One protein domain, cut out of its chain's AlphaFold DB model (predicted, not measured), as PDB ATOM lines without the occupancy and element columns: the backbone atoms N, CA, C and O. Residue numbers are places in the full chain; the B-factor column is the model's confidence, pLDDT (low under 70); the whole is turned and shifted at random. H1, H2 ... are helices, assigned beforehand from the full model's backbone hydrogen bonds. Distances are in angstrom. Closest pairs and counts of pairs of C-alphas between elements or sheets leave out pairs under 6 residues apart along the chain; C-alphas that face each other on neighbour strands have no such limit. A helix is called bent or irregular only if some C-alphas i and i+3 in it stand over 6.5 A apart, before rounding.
ATOM      1  N   SER A 241     177.086 215.753 191.731       63.75
ATOM      2  CA  SER A 241     177.211 214.921 192.923       63.75
ATOM      3  C   SER A 241     176.432 215.520 194.109       63.75
ATOM      4  O   SER A 241     177.025 215.910 195.124       63.75
ATOM      5  N   PRO A 242     175.088 215.591 194.020       58.16
ATOM      6  CA  PRO A 242     174.240 216.260 195.014       58.16
ATOM      7  C   PRO A 242     174.428 215.705 196.430       58.16
ATOM      8  O   PRO A 242     174.351 216.444 197.410       58.16
ATOM      9  N   VAL A 243     174.758 214.416 196.550       63.16
ATOM     10  CA  VAL A 243     175.064 213.758 197.829       63.16
ATOM     11  C   VAL A 243     176.200 214.466 198.572       63.16
ATOM     12  O   VAL A 243     176.133 214.617 199.789       63.16
ATOM     13  N   ARG A 244     177.233 214.945 197.869       71.56
ATOM     14  CA  ARG A 244     178.361 215.660 198.492       71.56
ATOM     15  C   ARG A 244     177.920 216.991 199.093       71.56
ATOM     16  O   ARG A 244     178.383 217.360 200.170       71.56
ATOM     17  N   VAL A 245     176.997 217.677 198.422       65.88
ATOM     18  CA  VAL A 245     176.407 218.928 198.906       65.88
ATOM     19  C   VAL A 245     175.507 218.672 200.114       65.88
ATOM     20  O   VAL A 245     175.632 219.369 201.113       65.88
ATOM     21  N   ILE A 246     174.673 217.628 200.083       62.00
ATOM     22  CA  ILE A 246     173.827 217.239 201.226       62.00
ATOM     23  C   ILE A 246     174.676 216.957 202.470       62.00
ATOM     24  O   ILE A 246     174.394 217.489 203.542       62.00
ATOM     25  N   LYS A 247     175.759 216.181 202.323       69.00
ATOM     26  CA  LYS A 247     176.692 215.900 203.423       69.00
ATOM     27  C   LYS A 247     177.272 217.175 204.023       69.00
ATOM     28  O   LYS A 247     177.328 217.293 205.242       69.00
ATOM     29  N   LEU A 248     177.680 218.127 203.179       73.12
ATOM     30  CA  LEU A 248     178.189 219.420 203.631       73.12
ATOM     31  C   LEU A 248     177.126 220.182 204.424       73.12
ATOM     32  O   LEU A 248     177.405 220.656 205.520       73.12
ATOM     33  N   LEU A 249     175.907 220.288 203.894       65.81
ATOM     34  CA  LEU A 249     174.827 221.025 204.545       65.81
ATOM     35  C   LEU A 249     174.475 220.453 205.917       65.81
ATOM     36  O   LEU A 249     174.415 221.201 206.894       65.81
ATOM     37  N   ASN A 250     174.303 219.132 205.987       64.56
ATOM     38  CA  ASN A 250     173.965 218.437 207.224       64.56
ATOM     39  C   ASN A 250     175.107 218.530 208.240       64.56
ATOM     40  O   ASN A 250     174.867 218.761 209.423       64.56
ATOM     41  N   PHE A 251     176.357 218.447 207.776       70.94
ATOM     42  CA  PHE A 251     177.536 218.677 208.605       70.94
ATOM     43  C   PHE A 251     177.541 220.097 209.199       70.94
ATOM     44  O   PHE A 251     177.628 220.264 210.414       70.94
ATOM     45  N   LEU A 252     177.369 221.135 208.376       69.81
ATOM     46  CA  LEU A 252     177.357 222.530 208.839       69.81
ATOM     47  C   LEU A 252     176.201 222.829 209.805       69.81
ATOM     48  O   LEU A 252     176.373 223.586 210.762       69.81
ATOM     49  N   GLU A 253     175.027 222.245 209.562       62.28
ATOM     50  CA  GLU A 253     173.855 222.393 210.427       62.28
ATOM     51  C   GLU A 253     174.062 221.734 211.790       62.28
ATOM     52  O   GLU A 253     173.804 222.356 212.825       62.28
ATOM     53  N   LYS A 254     174.596 220.511 211.796       63.94
ATOM     54  CA  LYS A 254     174.846 219.743 213.013       63.94
ATOM     55  C   LYS A 254     175.813 220.446 213.961       63.94
ATOM     56  O   LYS A 254     175.594 220.446 215.171       63.94
ATOM     57  N   PHE A 255     176.854 221.072 213.419       62.69
ATOM     58  CA  PHE A 255     177.907 221.700 214.217       62.69
ATOM     59  C   PHE A 255     177.699 223.195 214.492       62.69
ATOM     60  O   PHE A 255     178.551 223.806 215.135       62.69
ATOM     61  N   LYS A 256     176.564 223.774 214.061       57.28
ATOM     62  CA  LYS A 256     176.140 225.155 214.365       57.28
ATOM     63  C   LYS A 256     177.280 226.175 214.249       57.28
ATOM     64  O   LYS A 256     177.549 226.927 215.184       57.28
ATOM     65  N   VAL A 257     177.948 226.180 213.098       56.72
ATOM     66  CA  VAL A 257     179.043 227.108 212.779       56.72
ATOM     67  C   VAL A 257     178.658 228.551 213.145       56.72
ATOM     68  O   VAL A 257     177.630 229.054 212.685       56.72
ATOM     69  N   ASP A 258     179.461 229.200 213.999       48.91
ATOM     70  CA  ASP A 258     179.127 230.505 214.590       48.91
ATOM     71  C   ASP A 258     179.118 231.660 213.563       48.91
ATOM     72  O   ASP A 258     179.690 231.584 212.482       48.91
ATOM     73  N   ARG A 259     178.463 232.767 213.920       46.94
ATOM     74  CA  ARG A 259     177.955 233.858 213.076       46.94
ATOM     75  C   ARG A 259     179.003 234.861 212.563       46.94
ATOM     76  O   ARG A 259     178.615 235.860 211.959       46.94
ATOM     77  N   ARG A 260     180.303 234.665 212.824       52.75
ATOM     78  CA  ARG A 260     181.380 235.639 212.514       52.75
ATOM     79  C   ARG A 260     182.620 235.014 211.856       52.75
ATOM     80  O   ARG A 260     183.742 235.379 212.185       52.75
ATOM     81  N   GLN A 261     182.417 234.087 210.927       59.47
ATOM     82  CA  GLN A 261     183.516 233.412 210.229       59.47
ATOM     83  C   GLN A 261     184.184 234.318 209.181       59.47
ATOM     84  O   GLN A 261     183.497 234.991 208.408       59.47
ATOM     85  N   SER A 262     185.519 234.311 209.137       63.38
ATOM     86  CA  SER A 262     186.307 234.963 208.086       63.38
ATOM     87  C   SER A 262     186.373 234.103 206.817       63.38
ATOM     88  O   SER A 262     185.980 232.935 206.795       63.38
ATOM     89  N   ASN A 263     186.897 234.680 205.737       64.31
ATOM     90  CA  ASN A 263     187.088 233.969 204.476       64.31
ATOM     91  C   ASN A 263     188.037 232.770 204.608       64.31
ATOM     92  O   ASN A 263     187.756 231.680 204.110       64.31
ATOM     93  N   ASP A 264     189.126 232.971 205.346       68.50
ATOM     94  CA  ASP A 264     190.142 231.952 205.597       68.50
ATOM     95  C   ASP A 264     189.582 230.812 206.455       68.50
ATOM     96  O   ASP A 264     189.883 229.644 206.214       68.50
ATOM     97  N   MET A 265     188.689 231.129 207.400       70.38
ATOM     98  CA  MET A 265     187.984 230.126 208.202       70.38
ATOM     99  C   MET A 265     187.114 229.227 207.311       70.38
ATOM    100  O   MET A 265     187.167 228.003 207.437       70.38
ATOM    101  N   TYR A 266     186.366 229.796 206.356       71.19
ATOM    102  CA  TYR A 266     185.611 228.998 205.379       71.19
ATOM    103  C   TYR A 266     186.517 228.193 204.444       71.19
ATOM    104  O   TYR A 266     186.211 227.037 204.155       71.19
ATOM    105  N   ALA A 267     187.630 228.760 203.977       73.94
ATOM    106  CA  ALA A 267     188.569 228.049 203.112       73.94
ATOM    107  C   ALA A 267     189.169 226.820 203.817       73.94
ATOM    108  O   ALA A 267     189.160 225.721 203.260       73.94
ATOM    109  N   ASN A 268     189.610 226.987 205.065       75.50
ATOM    110  CA  ASN A 268     190.170 225.912 205.881       75.50
ATOM    111  C   ASN A 268     189.122 224.843 206.227       75.50
ATOM    112  O   ASN A 268     189.412 223.648 206.125       75.50
ATOM    113  N   LEU A 269     187.892 225.255 206.563       79.38
ATOM    114  CA  LEU A 269     186.766 224.342 206.774       79.38
ATOM    115  C   LEU A 269     186.514 223.483 205.535       79.38
ATOM    116  O   LEU A 269     186.442 222.258 205.627       79.38
ATOM    117  N   MET A 270     186.392 224.124 204.373       83.00
ATOM    118  CA  MET A 270     186.096 223.436 203.121       83.00
ATOM    119  C   MET A 270     187.233 222.510 202.701       83.00
ATOM    120  O   MET A 270     186.975 221.392 202.259       83.00
ATOM    121  N   GLN A 271     188.489 222.916 202.897       83.06
ATOM    122  CA  GLN A 271     189.642 222.054 202.648       83.06
ATOM    123  C   GLN A 271     189.602 220.794 203.527       83.06
ATOM    124  O   GLN A 271     189.793 219.685 203.022       83.06
ATOM    125  N   ALA A 272     189.331 220.948 204.825       81.62
ATOM    126  CA  ALA A 272     189.227 219.831 205.757       81.62
ATOM    127  C   ALA A 272     188.036 218.915 205.423       81.62
ATOM    128  O   ALA A 272     188.181 217.690 205.405       81.62
ATOM    129  N   PHE A 273     186.882 219.496 205.081       85.50
ATOM    130  CA  PHE A 273     185.692 218.758 204.655       85.50
ATOM    131  C   PHE A 273     185.956 217.930 203.392       85.50
ATOM    132  O   PHE A 273     185.695 216.731 203.378       85.50
ATOM    133  N   VAL A 274     186.541 218.516 202.341       87.00
ATOM    134  CA  VAL A 274     186.823 217.802 201.080       87.00
ATOM    135  C   VAL A 274     187.742 216.597 201.300       87.00
ATOM    136  O   VAL A 274     187.553 215.556 200.666       87.00
ATOM    137  N   GLN A 275     188.699 216.703 202.223       85.31
ATOM    138  CA  GLN A 275     189.599 215.602 202.578       85.31
ATOM    139  C   GLN A 275     188.909 214.498 203.396       85.31
ATOM    140  O   GLN A 275     189.339 213.349 203.348       85.31
ATOM    141  N   THR A 276     187.842 214.822 204.131       85.31
ATOM    142  CA  THR A 276     187.180 213.911 205.087       85.31
ATOM    143  C   THR A 276     185.785 213.448 204.661       85.31
ATOM    144  O   THR A 276     185.250 212.520 205.259       85.31
ATOM    145  N   GLN A 277     185.210 213.999 203.589       84.94
ATOM    146  CA  GLN A 277     183.835 213.744 203.121       84.94
ATOM    147  C   GLN A 277     183.475 212.261 202.892       84.94
ATOM    148  O   GLN A 277     182.304 211.884 202.968       84.94
ATOM    149  N   GLY A 278     184.461 211.402 202.602       82.88
ATOM    150  CA  GLY A 278     184.259 209.952 202.456       82.88
ATOM    151  C   GLY A 278     183.952 209.243 203.783       82.88
ATOM    152  O   GLY A 278     183.367 208.161 203.792       82.88
ATOM    153  N   ALA A 279     184.304 209.883 204.896       84.56
ATOM    154  CA  ALA A 279     184.064 209.457 206.267       84.56
ATOM    155  C   ALA A 279     182.973 210.299 206.954       84.56
ATOM    156  O   ALA A 279     182.923 210.360 208.180       84.56
ATOM    157  N   ILE A 280     182.124 210.970 206.170       80.75
ATOM    158  CA  ILE A 280     180.923 211.663 206.642       80.75
ATOM    159  C   ILE A 280     179.715 210.961 206.021       80.75
ATOM    160  O   ILE A 280     179.699 210.723 204.805       80.75
ATOM    161  N   ASP A 281     178.725 210.601 206.829       74.38
ATOM    162  CA  ASP A 281     177.495 209.976 206.337       74.38
ATOM    163  C   ASP A 281     176.514 211.010 205.753       74.38
ATOM    164  O   ASP A 281     176.755 212.217 205.781       74.38
ATOM    165  N   ALA A 282     175.402 210.544 205.181       65.06
ATOM    166  CA  ALA A 282     174.400 211.429 204.585       65.06
ATOM    167  C   ALA A 282     173.750 212.388 205.600       65.06
ATOM    168  O   ALA A 282     173.284 213.448 205.198       65.06
ATOM    169  N   LEU A 283     173.761 212.058 206.894       63.22
ATOM    170  CA  LEU A 283     173.192 212.851 207.987       63.22
ATOM    171  C   LEU A 283     174.211 213.831 208.599       63.22
ATOM    172  O   LEU A 283     173.909 214.517 209.576       63.22
ATOM    173  N   GLY A 284     175.422 213.913 208.039       65.94
ATOM    174  CA  GLY A 284     176.486 214.784 208.538       65.94
ATOM    175  C   GLY A 284     177.202 214.241 209.779       65.94
ATOM    176  O   GLY A 284     177.902 215.001 210.453       65.94
ATOM    177  N   ASN A 285     177.041 212.955 210.112       76.81
ATOM    178  CA  ASN A 285     177.789 212.310 211.189       76.81
ATOM    179  C   ASN A 285     179.219 211.996 210.757       76.81
ATOM    180  O   ASN A 285     179.481 211.609 209.618       76.81
ATOM    181  N   ILE A 286     180.138 212.113 211.711       82.50
ATOM    182  CA  ILE A 286     181.549 211.785 211.532       82.50
ATOM    183  C   ILE A 286     181.745 210.288 211.785       82.50
ATOM    184  O   ILE A 286     181.539 209.800 212.893       82.50
ATOM    185  N   GLU A 287     182.195 209.558 210.768       84.19
ATOM    186  CA  GLU A 287     182.597 208.155 210.870       84.19
ATOM    187  C   GLU A 287     184.122 208.051 211.011       84.19
ATOM    188  O   GLU A 287     184.838 207.681 210.073       84.19
ATOM    189  N   PHE A 288     184.641 208.378 212.200       80.62
ATOM    190  CA  PHE A 288     186.087 208.436 212.460       80.62
ATOM    191  C   PHE A 288     186.837 207.167 212.018       80.62
ATOM    192  O   PHE A 288     187.908 207.252 211.416       80.62
ATOM    193  N   SER A 289     186.249 205.987 212.243       80.94
ATOM    194  CA  SER A 289     186.847 204.688 211.918       80.94
ATOM    195  C   SER A 289     187.190 204.490 210.441       80.94
ATOM    196  O   SER A 289     188.049 203.666 210.143       80.94
ATOM    197  N   ARG A 290     186.547 205.213 209.512       81.88
ATOM    198  CA  ARG A 290     186.835 205.085 208.074       81.88
ATOM    199  C   ARG A 290     188.122 205.782 207.650       81.88
ATOM    200  O   ARG A 290     188.768 205.333 206.711       81.88
ATOM    201  N   ALA A 291     188.482 206.884 208.307       82.00
ATOM    202  CA  ALA A 291     189.636 207.697 207.926       82.00
ATOM    203  C   ALA A 291     190.346 208.322 209.147       82.00
ATOM    204  O   ALA A 291     190.536 209.542 209.189       82.00
ATOM    205  N   PRO A 292     190.761 207.519 210.147       80.25
ATOM    206  CA  PRO A 292     191.230 208.028 211.438       80.25
ATOM    207  C   PRO A 292     192.451 208.950 211.308       80.25
ATOM    208  O   PRO A 292     192.508 210.009 211.932       80.25
ATOM    209  N   GLY A 293     193.400 208.606 210.428       78.31
ATOM    210  CA  GLY A 293     194.581 209.435 210.167       78.31
ATOM    211  C   GLY A 293     194.248 210.787 209.528       78.31
ATOM    212  O   GLY A 293     194.813 211.806 209.921       78.31
ATOM    213  N   VAL A 294     193.296 210.822 208.590       82.38
ATOM    214  CA  VAL A 294     192.888 212.056 207.895       82.38
ATOM    215  C   VAL A 294     192.116 212.983 208.835       82.38
ATOM    216  O   VAL A 294     192.324 214.195 208.814       82.38
ATOM    217  N   TRP A 295     191.267 212.428 209.706       84.00
ATOM    218  CA  TRP A 295     190.565 213.196 210.736       84.00
ATOM    219  C   TRP A 295     191.529 213.852 211.724       84.00
ATOM    220  O   TRP A 295     191.401 215.042 211.999       84.00
ATOM    221  N   ILE A 296     192.547 213.125 212.188       80.50
ATOM    222  CA  ILE A 296     193.555 213.670 213.112       80.50
ATOM    223  C   ILE A 296     194.435 214.729 212.451       80.50
ATOM    224  O   ILE A 296     194.772 215.731 213.078       80.50
ATOM    225  N   GLN A 297     194.776 214.563 211.172       80.62
ATOM    226  CA  GLN A 297     195.494 215.596 210.419       80.62
ATOM    227  C   GLN A 297     194.679 216.887 210.265       80.62
ATOM    228  O   GLN A 297     195.256 217.974 210.262       80.62
ATOM    229  N   ASN A 298     193.352 216.781 210.152       79.69
ATOM    230  CA  ASN A 298     192.460 217.924 209.948       79.69
ATOM    231  C   ASN A 298     191.902 218.534 211.241       79.69
ATOM    232  O   ASN A 298     191.369 219.639 211.195       79.69
ATOM    233  N   LEU A 299     192.077 217.878 212.389       79.06
ATOM    234  CA  LEU A 299     191.631 218.359 213.702       79.06
ATOM    235  C   LEU A 299     192.171 219.765 214.010       79.06
ATOM    236  O   LEU A 299     191.404 220.665 214.345       79.06
ATOM    237  N   VAL A 300     193.472 219.982 213.783       72.38
ATOM    238  CA  VAL A 300     194.118 221.298 213.941       72.38
ATOM    239  C   VAL A 300     193.547 222.327 212.970       72.38
ATOM    240  O   VAL A 300     193.379 223.480 213.345       72.38
ATOM    241  N   LYS A 301     193.203 221.930 211.738       74.19
ATOM    242  CA  LYS A 301     192.635 222.860 210.752       74.19
ATOM    243  C   LYS A 301     191.243 223.329 211.157       74.19
ATOM    244  O   LYS A 301     190.954 224.506 210.996       74.19
ATOM    245  N   PHE A 302     190.402 222.442 211.702       76.25
ATOM    246  CA  PHE A 302     189.098 222.841 212.240       76.25
ATOM    247  C   PHE A 302     189.261 223.813 213.414       76.25
ATOM    248  O   PHE A 302     188.593 224.840 213.432       76.25
ATOM    249  N   ALA A 303     190.195 223.544 214.328       73.62
ATOM    250  CA  ALA A 303     190.492 224.430 215.455       73.62
ATOM    251  C   ALA A 303     191.019 225.805 215.006       73.62
ATOM    252  O   ALA A 303     190.462 226.838 215.355       73.62
ATOM    253  N   GLN A 304     192.035 225.835 214.139       68.38
ATOM    254  CA  GLN A 304     192.603 227.073 213.580       68.38
ATOM    255  C   GLN A 304     191.590 227.881 212.770       68.38
ATOM    256  O   GLN A 304     191.693 229.100 212.660       68.38
ATOM    257  N   ALA A 305     190.611 227.201 212.181       67.44
ATOM    258  CA  ALA A 305     189.517 227.831 211.472       67.44
ATOM    259  C   ALA A 305     188.386 228.291 212.412       67.44
ATOM    260  O   ALA A 305     187.364 228.739 211.914       67.44
ATOM    261  N   GLY A 306     188.542 228.192 213.737       66.81
ATOM    262  CA  GLY A 306     187.552 228.601 214.739       66.81
ATOM    263  C   GLY A 306     186.326 227.691 214.822       66.81
ATOM    264  O   GLY A 306     185.254 228.125 215.243       66.81
ATOM    265  N   TYR A 307     186.466 226.429 214.410       73.94
ATOM    266  CA  TYR A 307     185.442 225.387 214.511       73.94
ATOM    267  C   TYR A 307     185.767 224.421 215.653       73.94
ATOM    268  O   TYR A 307     185.790 223.201 215.465       73.94
ATOM    269  N   ASP A 308     186.014 224.951 216.851       72.62
ATOM    270  CA  ASP A 308     186.477 224.131 217.977       72.62
ATOM    271  C   ASP A 308     185.465 223.048 218.366       72.62
ATOM    272  O   ASP A 308     185.867 221.956 218.745       72.62
ATOM    273  N   ASN A 309     184.159 223.291 218.198       72.00
ATOM    274  CA  ASN A 309     183.124 222.269 218.404       72.00
ATOM    275  C   ASN A 309     183.341 221.034 217.516       72.00
ATOM    276  O   ASN A 309     183.157 219.900 217.955       72.00
ATOM    277  N   ILE A 310     183.757 221.246 216.265       78.12
ATOM    278  CA  ILE A 310     184.077 220.158 215.336       78.12
ATOM    279  C   ILE A 310     185.370 219.476 215.787       78.12
ATOM    280  O   ILE A 310     185.430 218.250 215.855       78.12
ATOM    281  N   ALA A 311     186.392 220.262 216.133       79.50
ATOM    282  CA  ALA A 311     187.685 219.747 216.571       79.50
ATOM    283  C   ALA A 311     187.579 218.890 217.847       79.50
ATOM    284  O   ALA A 311     188.123 217.787 217.886       79.50
ATOM    285  N   LEU A 312     186.835 219.353 218.857       77.50
ATOM    286  CA  LEU A 312     186.572 218.633 220.106       77.50
ATOM    287  C   LEU A 312     185.776 217.352 219.858       77.50
ATOM    288  O   LEU A 312     186.133 216.300 220.390       77.50
ATOM    289  N   ARG A 313     184.761 217.398 218.984       78.88
ATOM    290  CA  ARG A 313     183.995 216.197 218.645       78.88
ATOM    291  C   ARG A 313     184.867 215.138 217.977       78.88
ATOM    292  O   ARG A 313     184.830 213.975 218.372       78.88
ATOM    293  N   VAL A 314     185.680 215.542 216.998       80.88
ATOM    294  CA  VAL A 314     186.632 214.646 216.324       80.88
ATOM    295  C   VAL A 314     187.650 214.089 217.320       80.88
ATOM    296  O   VAL A 314     187.925 212.893 217.289       80.88
ATOM    297  N   ALA A 315     188.179 214.922 218.223       81.44
ATOM    298  CA  ALA A 315     189.099 214.495 219.277       81.44
ATOM    299  C   ALA A 315     188.482 213.406 220.162       81.44
ATOM    300  O   ALA A 315     189.102 212.374 220.412       81.44
ATOM    301  N   ARG A 316     187.246 213.617 220.607       82.25
ATOM    302  CA  ARG A 316     186.529 212.694 221.487       82.25
ATOM    303  C   ARG A 316     186.214 211.372 220.801       82.25
ATOM    304  O   ARG A 316     186.429 210.305 221.383       82.25
ATOM    305  N   ASP A 317     185.745 211.433 219.560       82.38
ATOM    306  CA  ASP A 317     185.451 210.239 218.770       82.38
ATOM    307  C   ASP A 317     186.751 209.467 218.450       82.38
ATOM    308  O   ASP A 317     186.754 208.233 218.461       82.38
ATOM    309  N   ALA A 318     187.882 210.167 218.285       80.25
ATOM    310  CA  ALA A 318     189.204 209.557 218.156       80.25
ATOM    311  C   ALA A 318     189.662 208.861 219.446       80.25
ATOM    312  O   ALA A 318     190.029 207.687 219.406       80.25
ATOM    313  N   VAL A 319     189.593 209.533 220.601       81.00
ATOM    314  CA  VAL A 319     189.948 208.942 221.906       81.00
ATOM    315  C   VAL A 319     189.095 207.704 222.186       81.00
ATOM    316  O   VAL A 319     189.632 206.644 222.501       81.00
ATOM    317  N   SER A 320     187.783 207.794 221.957       82.00
ATOM    318  CA  SER A 320     186.857 206.662 222.089       82.00
ATOM    319  C   SER A 320     187.239 205.494 221.174       82.00
ATOM    320  O   SER A 320     187.162 204.328 221.566       82.00
ATOM    321  N   TYR A 321     187.655 205.789 219.940       82.81
ATOM    322  CA  TYR A 321     188.076 204.783 218.969       82.81
ATOM    323  C   TYR A 321     189.348 204.040 219.399       82.81
ATOM    324  O   TYR A 321     189.409 202.815 219.238       82.81
ATOM    325  N   PHE A 322     190.342 204.759 219.932       80.62
ATOM    326  CA  PHE A 322     191.603 204.173 220.394       80.62
ATOM    327  C   PHE A 322     191.458 203.455 221.730       80.62
ATOM    328  O   PHE A 322     191.983 202.358 221.864       80.62
ATOM    329  N   LYS A 323     190.662 203.979 222.669       81.44
ATOM    330  CA  LYS A 323     190.392 203.332 223.965       81.44
ATOM    331  C   LYS A 323     189.788 201.935 223.801       81.44
ATOM    332  O   LYS A 323     190.109 201.015 224.538       81.44
ATOM    333  N   ARG A 324     188.945 201.739 222.781       81.25
ATOM    334  CA  ARG A 324     188.385 200.414 222.438       81.25
ATOM    335  C   ARG A 324     189.421 199.422 221.895       81.25
ATOM    336  O   ARG A 324     189.094 198.252 221.734       81.25
ATOM    337  N   ARG A 325     190.616 199.885 221.525       77.81
ATOM    338  CA  ARG A 325     191.671 199.099 220.859       77.81
ATOM    339  C   ARG A 325     192.958 199.011 221.672       77.81
ATOM    340  O   ARG A 325     193.764 198.125 221.410       77.81
ATOM    341  N   CYS A 326     193.137 199.909 222.634       73.19
ATOM    342  CA  CYS A 326     194.296 200.007 223.501       73.19
ATOM    343  C   CYS A 326     193.801 200.278 224.926       73.19
ATOM    344  O   CYS A 326     193.150 201.295 225.170       73.19
ATOM    345  N   GLU A 327     194.110 199.381 225.862       69.25
ATOM    346  CA  GLU A 327     193.914 199.642 227.290       69.25
ATOM    347  C   GLU A 327     195.023 200.587 227.767       69.25
ATOM    348  O   GLU A 327     196.126 200.160 228.096       69.25
ATOM    349  N   ASP A 328     194.740 201.891 227.744       73.38
ATOM    350  CA  ASP A 328     195.677 202.930 228.168       73.38
ATOM    351  C   ASP A 328     194.981 203.947 229.085       73.38
ATOM    352  O   ASP A 328     194.026 204.622 228.686       73.38
ATOM    353  N   ALA A 329     195.478 204.071 230.319       74.88
ATOM    354  CA  ALA A 329     194.963 205.000 231.326       74.88
ATOM    355  C   ALA A 329     195.052 206.472 230.876       74.88
ATOM    356  O   ALA A 329     194.248 207.306 231.296       74.88
ATOM    357  N   THR A 330     195.984 206.792 229.977       73.88
ATOM    358  CA  THR A 330     196.163 208.131 229.404       73.88
ATOM    359  C   THR A 330     194.983 208.517 228.507       73.88
ATOM    360  O   THR A 330     194.555 209.670 228.512       73.88
ATOM    361  N   LEU A 331     194.399 207.555 227.777       75.00
ATOM    362  CA  LEU A 331     193.207 207.779 226.947       75.00
ATOM    363  C   LEU A 331     191.952 208.009 227.798       75.00
ATOM    364  O   LEU A 331     191.091 208.801 227.421       75.00
ATOM    365  N   GLU A 332     191.854 207.350 228.952       77.38
ATOM    366  CA  GLU A 332     190.736 207.540 229.880       77.38
ATOM    367  C   GLU A 332     190.760 208.927 230.539       77.38
ATOM    368  O   GLU A 332     189.721 209.578 230.656       77.38
ATOM    369  N   GLU A 333     191.943 209.413 230.914       76.56
ATOM    370  CA  GLU A 333     192.104 210.765 231.453       76.56
ATOM    371  C   GLU A 333     191.837 211.846 230.389       76.56
ATOM    372  O   GLU A 333     191.174 212.851 230.659       76.56
ATOM    373  N   LEU A 334     192.277 211.617 229.147       75.12
ATOM    374  CA  LEU A 334     191.983 212.502 228.015       75.12
ATOM    375  C   LEU A 334     190.485 212.597 227.711       75.12
ATOM    376  O   LEU A 334     189.993 213.687 227.429       75.12
ATOM    377  N   GLU A 335     189.757 211.481 227.774       80.50
ATOM    378  CA  GLU A 335     188.307 211.454 227.566       80.50
ATOM    379  C   GLU A 335     187.584 212.320 228.604       80.50
ATOM    380  O   GLU A 335     186.781 213.177 228.234       80.50
ATOM    381  N   LYS A 336     187.927 212.171 229.892       79.19
ATOM    382  CA  LYS A 336     187.362 212.995 230.976       79.19
ATOM    383  C   LYS A 336     187.632 214.480 230.756       79.19
ATOM    384  O   LYS A 336     186.736 215.306 230.922       79.19
ATOM    385  N   ARG A 337     188.852 214.823 230.334       74.56
ATOM    386  CA  ARG A 337     189.243 216.212 230.069       74.56
ATOM    387  C   ARG A 337     188.529 216.800 228.849       74.56
ATOM    388  O   ARG A 337     188.166 217.970 228.873       74.56
ATOM    389  N   LEU A 338     188.285 215.998 227.813       75.75
ATOM    390  CA  LEU A 338     187.511 216.401 226.635       75.75
ATOM    391  C   LEU A 338     186.033 216.636 226.953       75.75
ATOM    392  O   LEU A 338     185.480 217.631 226.494       75.75
ATOM    393  N   VAL A 339     185.416 215.771 227.764       76.12
ATOM    394  CA  VAL A 339     184.031 215.960 228.235       76.12
ATOM    395  C   VAL A 339     183.915 217.256 229.038       76.12
ATOM    396  O   VAL A 339     183.051 218.078 228.751       76.12
ATOM    397  N   TYR A 340     184.849 217.498 229.962       73.62
ATOM    398  CA  TYR A 340     184.888 218.738 230.737       73.62
ATOM    399  C   TYR A 340     185.006 219.989 229.847       73.62
ATOM    400  O   TYR A 340     184.348 220.996 230.101       73.62
ATOM    401  N   LEU A 341     185.811 219.943 228.781       69.38
ATOM    402  CA  LEU A 341     185.946 221.061 227.840       69.38
ATOM    403  C   LEU A 341     184.707 221.274 226.956       69.38
ATOM    404  O   LEU A 341     184.395 222.425 226.652       69.38
ATOM    405  N   GLU A 342     184.010 220.208 226.542       67.12
ATOM    406  CA  GLU A 342     182.724 220.325 225.828       67.12
ATOM    407  C   GLU A 342     181.665 220.997 226.722       67.12
ATOM    408  O   GLU A 342     180.942 221.880 226.260       67.12
ATOM    409  N   GLU A 343     181.604 220.634 228.007       69.56
ATOM    410  CA  GLU A 343     180.638 221.184 228.968       69.56
ATOM    411  C   GLU A 343     180.936 222.643 229.359       69.56
ATOM    412  O   GLU A 343     180.012 223.416 229.609       69.56
ATOM    413  N   ASN A 344     182.212 223.049 229.352       65.06
ATOM    414  CA  ASN A 344     182.673 224.378 229.785       65.06
ATOM    415  C   ASN A 344     183.216 225.234 228.622       65.06
ATOM    416  O   ASN A 344     184.074 226.104 228.804       65.06
ATOM    417  N   TYR A 345     182.704 225.002 227.409       56.31
ATOM    418  CA  TYR A 345     183.199 225.547 226.138       56.31
ATOM    419  C   TYR A 345     183.376 227.085 226.094       56.31
ATOM    420  O   TYR A 345     184.162 227.595 225.291       56.31
ATOM    421  N   GLY A 346     182.696 227.840 226.964       55.81
ATOM    422  CA  GLY A 346     182.741 229.307 227.018       55.81
ATOM    423  C   GLY A 346     183.843 229.939 227.883       55.81
ATOM    424  O   GLY A 346     184.046 231.143 227.766       55.81
ATOM    425  N   GLU A 347     184.551 229.184 228.731       54.72
ATOM    426  CA  GLU A 347     185.350 229.783 229.823       54.72
ATOM    427  C   GLU A 347     186.882 229.781 229.613       54.72
ATOM    428  O   GLU A 347     187.586 230.514 230.305       54.72
ATOM    429  N   PHE A 348     187.426 229.032 228.639       53.56
ATOM    430  CA  PHE A 348     188.877 228.752 228.573       53.56
ATOM    431  C   PHE A 348     189.512 228.859 227.170       53.56
ATOM    432  O   PHE A 348     189.992 227.869 226.629       53.56
ATOM    433  N   GLU A 349     189.561 230.042 226.545       56.28
ATOM    434  CA  GLU A 349     190.159 230.202 225.197       56.28
ATOM    435  C   GLU A 349     191.654 229.822 225.106       56.28
ATOM    436  O   GLU A 349     192.054 229.146 224.163       56.28
ATOM    437  N   LEU A 350     192.476 230.182 226.100       51.81
ATOM    438  CA  LEU A 350     193.933 229.944 226.086       51.81
ATOM    439  C   LEU A 350     194.338 228.480 226.344       51.81
ATOM    440  O   LEU A 350     195.396 228.042 225.892       51.81
ATOM    441  N   GLU A 351     193.516 227.703 227.051       59.41
ATOM    442  CA  GLU A 351     193.808 226.285 227.309       59.41
ATOM    443  C   GLU A 351     193.445 225.387 226.113       59.41
ATOM    444  O   GLU A 351     194.030 224.316 225.949       59.41
ATOM    445  N   LYS A 352     192.538 225.833 225.228       62.31
ATOM    446  CA  LYS A 352     192.027 225.051 224.087       62.31
ATOM    447  C   LYS A 352     193.102 224.682 223.073       62.31
ATOM    448  O   LYS A 352     193.246 223.506 222.748       62.31
ATOM    449  N   GLU A 353     193.867 225.657 222.580       62.62
ATOM    450  CA  GLU A 353     194.898 225.405 221.562       62.62
ATOM    451  C   GLU A 353     195.982 224.459 222.084       62.62
ATOM    452  O   GLU A 353     196.386 223.521 221.393       62.62
ATOM    453  N   SER A 354     196.400 224.654 223.338       63.78
ATOM    454  CA  SER A 354     197.388 223.788 223.985       63.78
ATOM    455  C   SER A 354     196.861 222.361 224.150       63.78
ATOM    456  O   SER A 354     197.579 221.402 223.867       63.78
ATOM    457  N   ILE A 355     195.595 222.194 224.543       64.06
ATOM    458  CA  ILE A 355     194.993 220.870 224.729       64.06
ATOM    459  C   ILE A 355     194.770 220.161 223.387       64.06
ATOM    460  O   ILE A 355     195.098 218.983 223.267       64.06
ATOM    461  N   LEU A 356     194.300 220.856 222.349       67.69
ATOM    462  CA  LEU A 356     194.127 220.273 221.013       67.69
ATOM    463  C   LEU A 356     195.468 219.876 220.381       67.69
ATOM    464  O   LEU A 356     195.540 218.847 219.706       67.69
ATOM    465  N   ALA A 357     196.541 220.630 220.639       67.75
ATOM    466  CA  ALA A 357     197.894 220.267 220.221       67.75
ATOM    467  C   ALA A 357     198.408 219.011 220.947       67.75
ATOM    468  O   ALA A 357     198.928 218.100 220.301       67.75
ATOM    469  N   ILE A 358     198.214 218.928 222.270       66.25
ATOM    470  CA  ILE A 358     198.562 217.744 223.077       66.25
ATOM    471  C   ILE A 358     197.794 216.513 222.581       66.25
ATOM    472  O   ILE A 358     198.396 215.468 222.333       66.25
ATOM    473  N   ILE A 359     196.486 216.653 222.358       68.00
ATOM    474  CA  ILE A 359     195.625 215.594 221.825       68.00
ATOM    475  C   ILE A 359     196.106 215.147 220.445       68.00
ATOM    476  O   ILE A 359     196.241 213.951 220.205       68.00
ATOM    477  N   CYS A 360     196.411 216.077 219.539       68.62
ATOM    478  CA  CYS A 360     196.917 215.727 218.214       68.62
ATOM    479  C   CYS A 360     198.219 214.928 218.276       68.62
ATOM    480  O   CYS A 360     198.370 213.968 217.521       68.62
ATOM    481  N   ASN A 361     199.152 215.314 219.146       69.06
ATOM    482  CA  ASN A 361     200.435 214.627 219.274       69.06
ATOM    483  C   ASN A 361     200.255 213.214 219.837       69.06
ATOM    484  O   ASN A 361     200.717 212.260 219.216       69.06
ATOM    485  N   LEU A 362     199.488 213.066 220.920       67.06
ATOM    486  CA  LEU A 362     199.190 211.760 221.514       67.06
ATOM    487  C   LEU A 362     198.445 210.849 220.530       67.06
ATOM    488  O   LEU A 362     198.840 209.710 220.301       67.06
ATOM    489  N   LEU A 363     197.401 211.354 219.869       69.44
ATOM    490  CA  LEU A 363     196.635 210.571 218.899       69.44
ATOM    491  C   LEU A 363     197.467 210.165 217.671       69.44
ATOM    492  O   LEU A 363     197.241 209.086 217.123       69.44
ATOM    493  N   ARG A 364     198.433 210.991 217.238       69.44
ATOM    494  CA  ARG A 364     199.390 210.615 216.180       69.44
ATOM    495  C   ARG A 364     200.299 209.480 216.629       69.44
ATOM    496  O   ARG A 364     200.510 208.553 215.851       69.44
ATOM    497  N   GLU A 365     200.803 209.526 217.858       69.81
ATOM    498  CA  GLU A 365     201.628 208.454 218.426       69.81
ATOM    499  C   GLU A 365     200.859 207.127 218.489       69.81
ATOM    500  O   GLU A 365     201.357 206.118 217.988       69.81
ATOM    501  N   TYR A 366     199.610 207.126 218.972       68.19
ATOM    502  CA  TYR A 366     198.765 205.922 218.977       68.19
ATOM    503  C   TYR A 366     198.440 205.408 217.570       68.19
ATOM    504  O   TYR A 366     198.444 204.199 217.333       68.19
ATOM    505  N   LEU A 367     198.205 206.303 216.603       67.62
ATOM    506  CA  LEU A 367     198.051 205.908 215.200       67.62
ATOM    507  C   LEU A 367     199.295 205.196 214.681       67.62
ATOM    508  O   LEU A 367     199.175 204.139 214.073       67.62
ATOM    509  N   HIS A 368     200.482 205.741 214.954       67.38
ATOM    510  CA  HIS A 368     201.743 205.121 214.559       67.38
ATOM    511  C   HIS A 368     201.969 203.761 215.230       67.38
ATOM    512  O   HIS A 368     202.490 202.861 214.575       67.38
ATOM    513  N   GLN A 369     201.536 203.585 216.480       64.25
ATOM    514  CA  GLN A 369     201.610 202.311 217.208       64.25
ATOM    515  C   GLN A 369     200.634 201.249 216.680       64.25
ATOM    516  O   GLN A 369     200.944 200.062 216.719       64.25
ATOM    517  N   LEU A 370     199.482 201.658 216.141       59.59
ATOM    518  CA  LEU A 370     198.508 200.768 215.493       59.59
ATOM    519  C   LEU A 370     198.816 200.520 214.003       59.59
ATOM    520  O   LEU A 370     198.349 199.544 213.413       59.59
ATOM    521  N   SER A 371     199.636 201.378 213.392       48.47
ATOM    522  CA  SER A 371     200.053 201.309 211.989       48.47
ATOM    523  C   SER A 371     201.136 200.285 211.599       48.47
ATOM    524  O   SER A 371     201.315 200.139 210.389       48.47
ATOM    525  N   PRO A 372     201.802 199.484 212.464       47.84
ATOM    526  CA  PRO A 372     202.543 198.320 211.965       47.84
ATOM    527  C   PRO A 372     201.606 197.304 211.287       47.84
ATOM    528  O   PRO A 372     202.050 196.490 210.482       47.84
ATOM    529  N   SER A 373     200.302 197.362 211.593       41.47
ATOM    530  CA  SER A 373     199.263 196.450 211.099       41.47
ATOM    531  C   SER A 373     198.352 197.062 210.028       41.47
ATOM    532  O   SER A 373     197.584 196.343 209.395       41.47
ATOM    533  N   ILE A 374     198.420 198.378 209.810       42.31
ATOM    534  CA  ILE A 374     197.629 199.090 208.799       42.31
ATOM    535  C   ILE A 374     198.621 199.766 207.861       42.31
ATOM    536  O   ILE A 374     199.015 200.915 208.061       42.31
TER     537      ILE A 374
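This is residues 241 to 374 of the 389 residues of an uncharacterized protein of Planctomycetes bacterium (UniProt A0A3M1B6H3). An up-and-down bundle of four helices: H3, H4 and the longest helix, H6, stand with their centres in a triangle, and H5 packs on H4 beyond it. H2 packs on H3 on the side away from H5, and H1 is set out beyond H2, its centre the farthest from the mean of the C-alphas. The printed part has 134 residues with six named helices, H1 to H6 in chain order, and no named strand; the class is all helix. The whole is compact, with a radius of gyration of the C-alphas of 14.7 A and spans of 40 by 37 by 22 A.

H6, residues 349 to 370, is 32.1 A long, from C-alpha 349 at (190.159, 230.202, 225.197) to C-alpha 370 at (198.508, 200.768, 215.493). It is neither bent nor irregular, but only just: C-alphas 350 and 353 are 6.5 A apart. H3 is residues 292 to 304, 19.2 A; H4 is residues 308 to 323, 22.0 A; H5 is residues 329 to 343, 21.7 A. H2, residues 263 to 279, is 24.8 A long with a kink of 34 degrees near residue 273. H1, residues 242 to 254, is 18.3 A long and begins with C-alpha 242 at (174.240, 216.260, 195.014). H2 is irregular, with C-alphas 275 and 278 7.8 A apart, and H3 only just, with C-alphas 297 and 300 6.8 A apart.

H6 touches H3, opposite ways at a shallow tilt of 13 degrees; their closest C-alphas, Ile 296 and Cys 360, are 6.4 A apart. With residues 356 to 366 alone H6 touches H4, the same way at 33 degrees, a tilt only just short of steep, closest at the C-alphas of Ala 315 and Ile 359, 7.1 A. H3 and H4 form a hairpin at 27 degrees, closest at the C-alphas of Leu 299 and Ala 311, 5.1 A. H4 and H5 form another at 26 degrees, closest at the C-alphas of Lys 323 and Leu 331, 6.0 A. H5 and H6 are close but not clearly touching. H2 and H3 form a hairpin at 15 degrees, closest at the C-alphas of Ala 272 and Asn 298, 5.6 A. H1, with residues 244 to 248, only just touches H2, with residues 273 to 277, at a steep tilt of 64 degrees: 3 pairs of C-alphas lie within 8 A, the closest Arg 244 and Gln 277 at 7.4 A. H1 is apart from H3, H4, H5 and H6. Every O i to N i+4 pair is within hydrogen-bond range in H1, H4 and H5; the counts are 11 of 13 in H2, 7 of 9 in H3 and 16 of 18 in H6.

The two C-alphas farthest apart, Ser 241 and Ala 329, are 43.5 A apart. The printed part has no cut. The link from H2 to H3, residues 280 to 291, is long. The mean pLDDT of the printed part is 71.0, and 62 residues are under 70, among them 252 to 264 and 341 to 374.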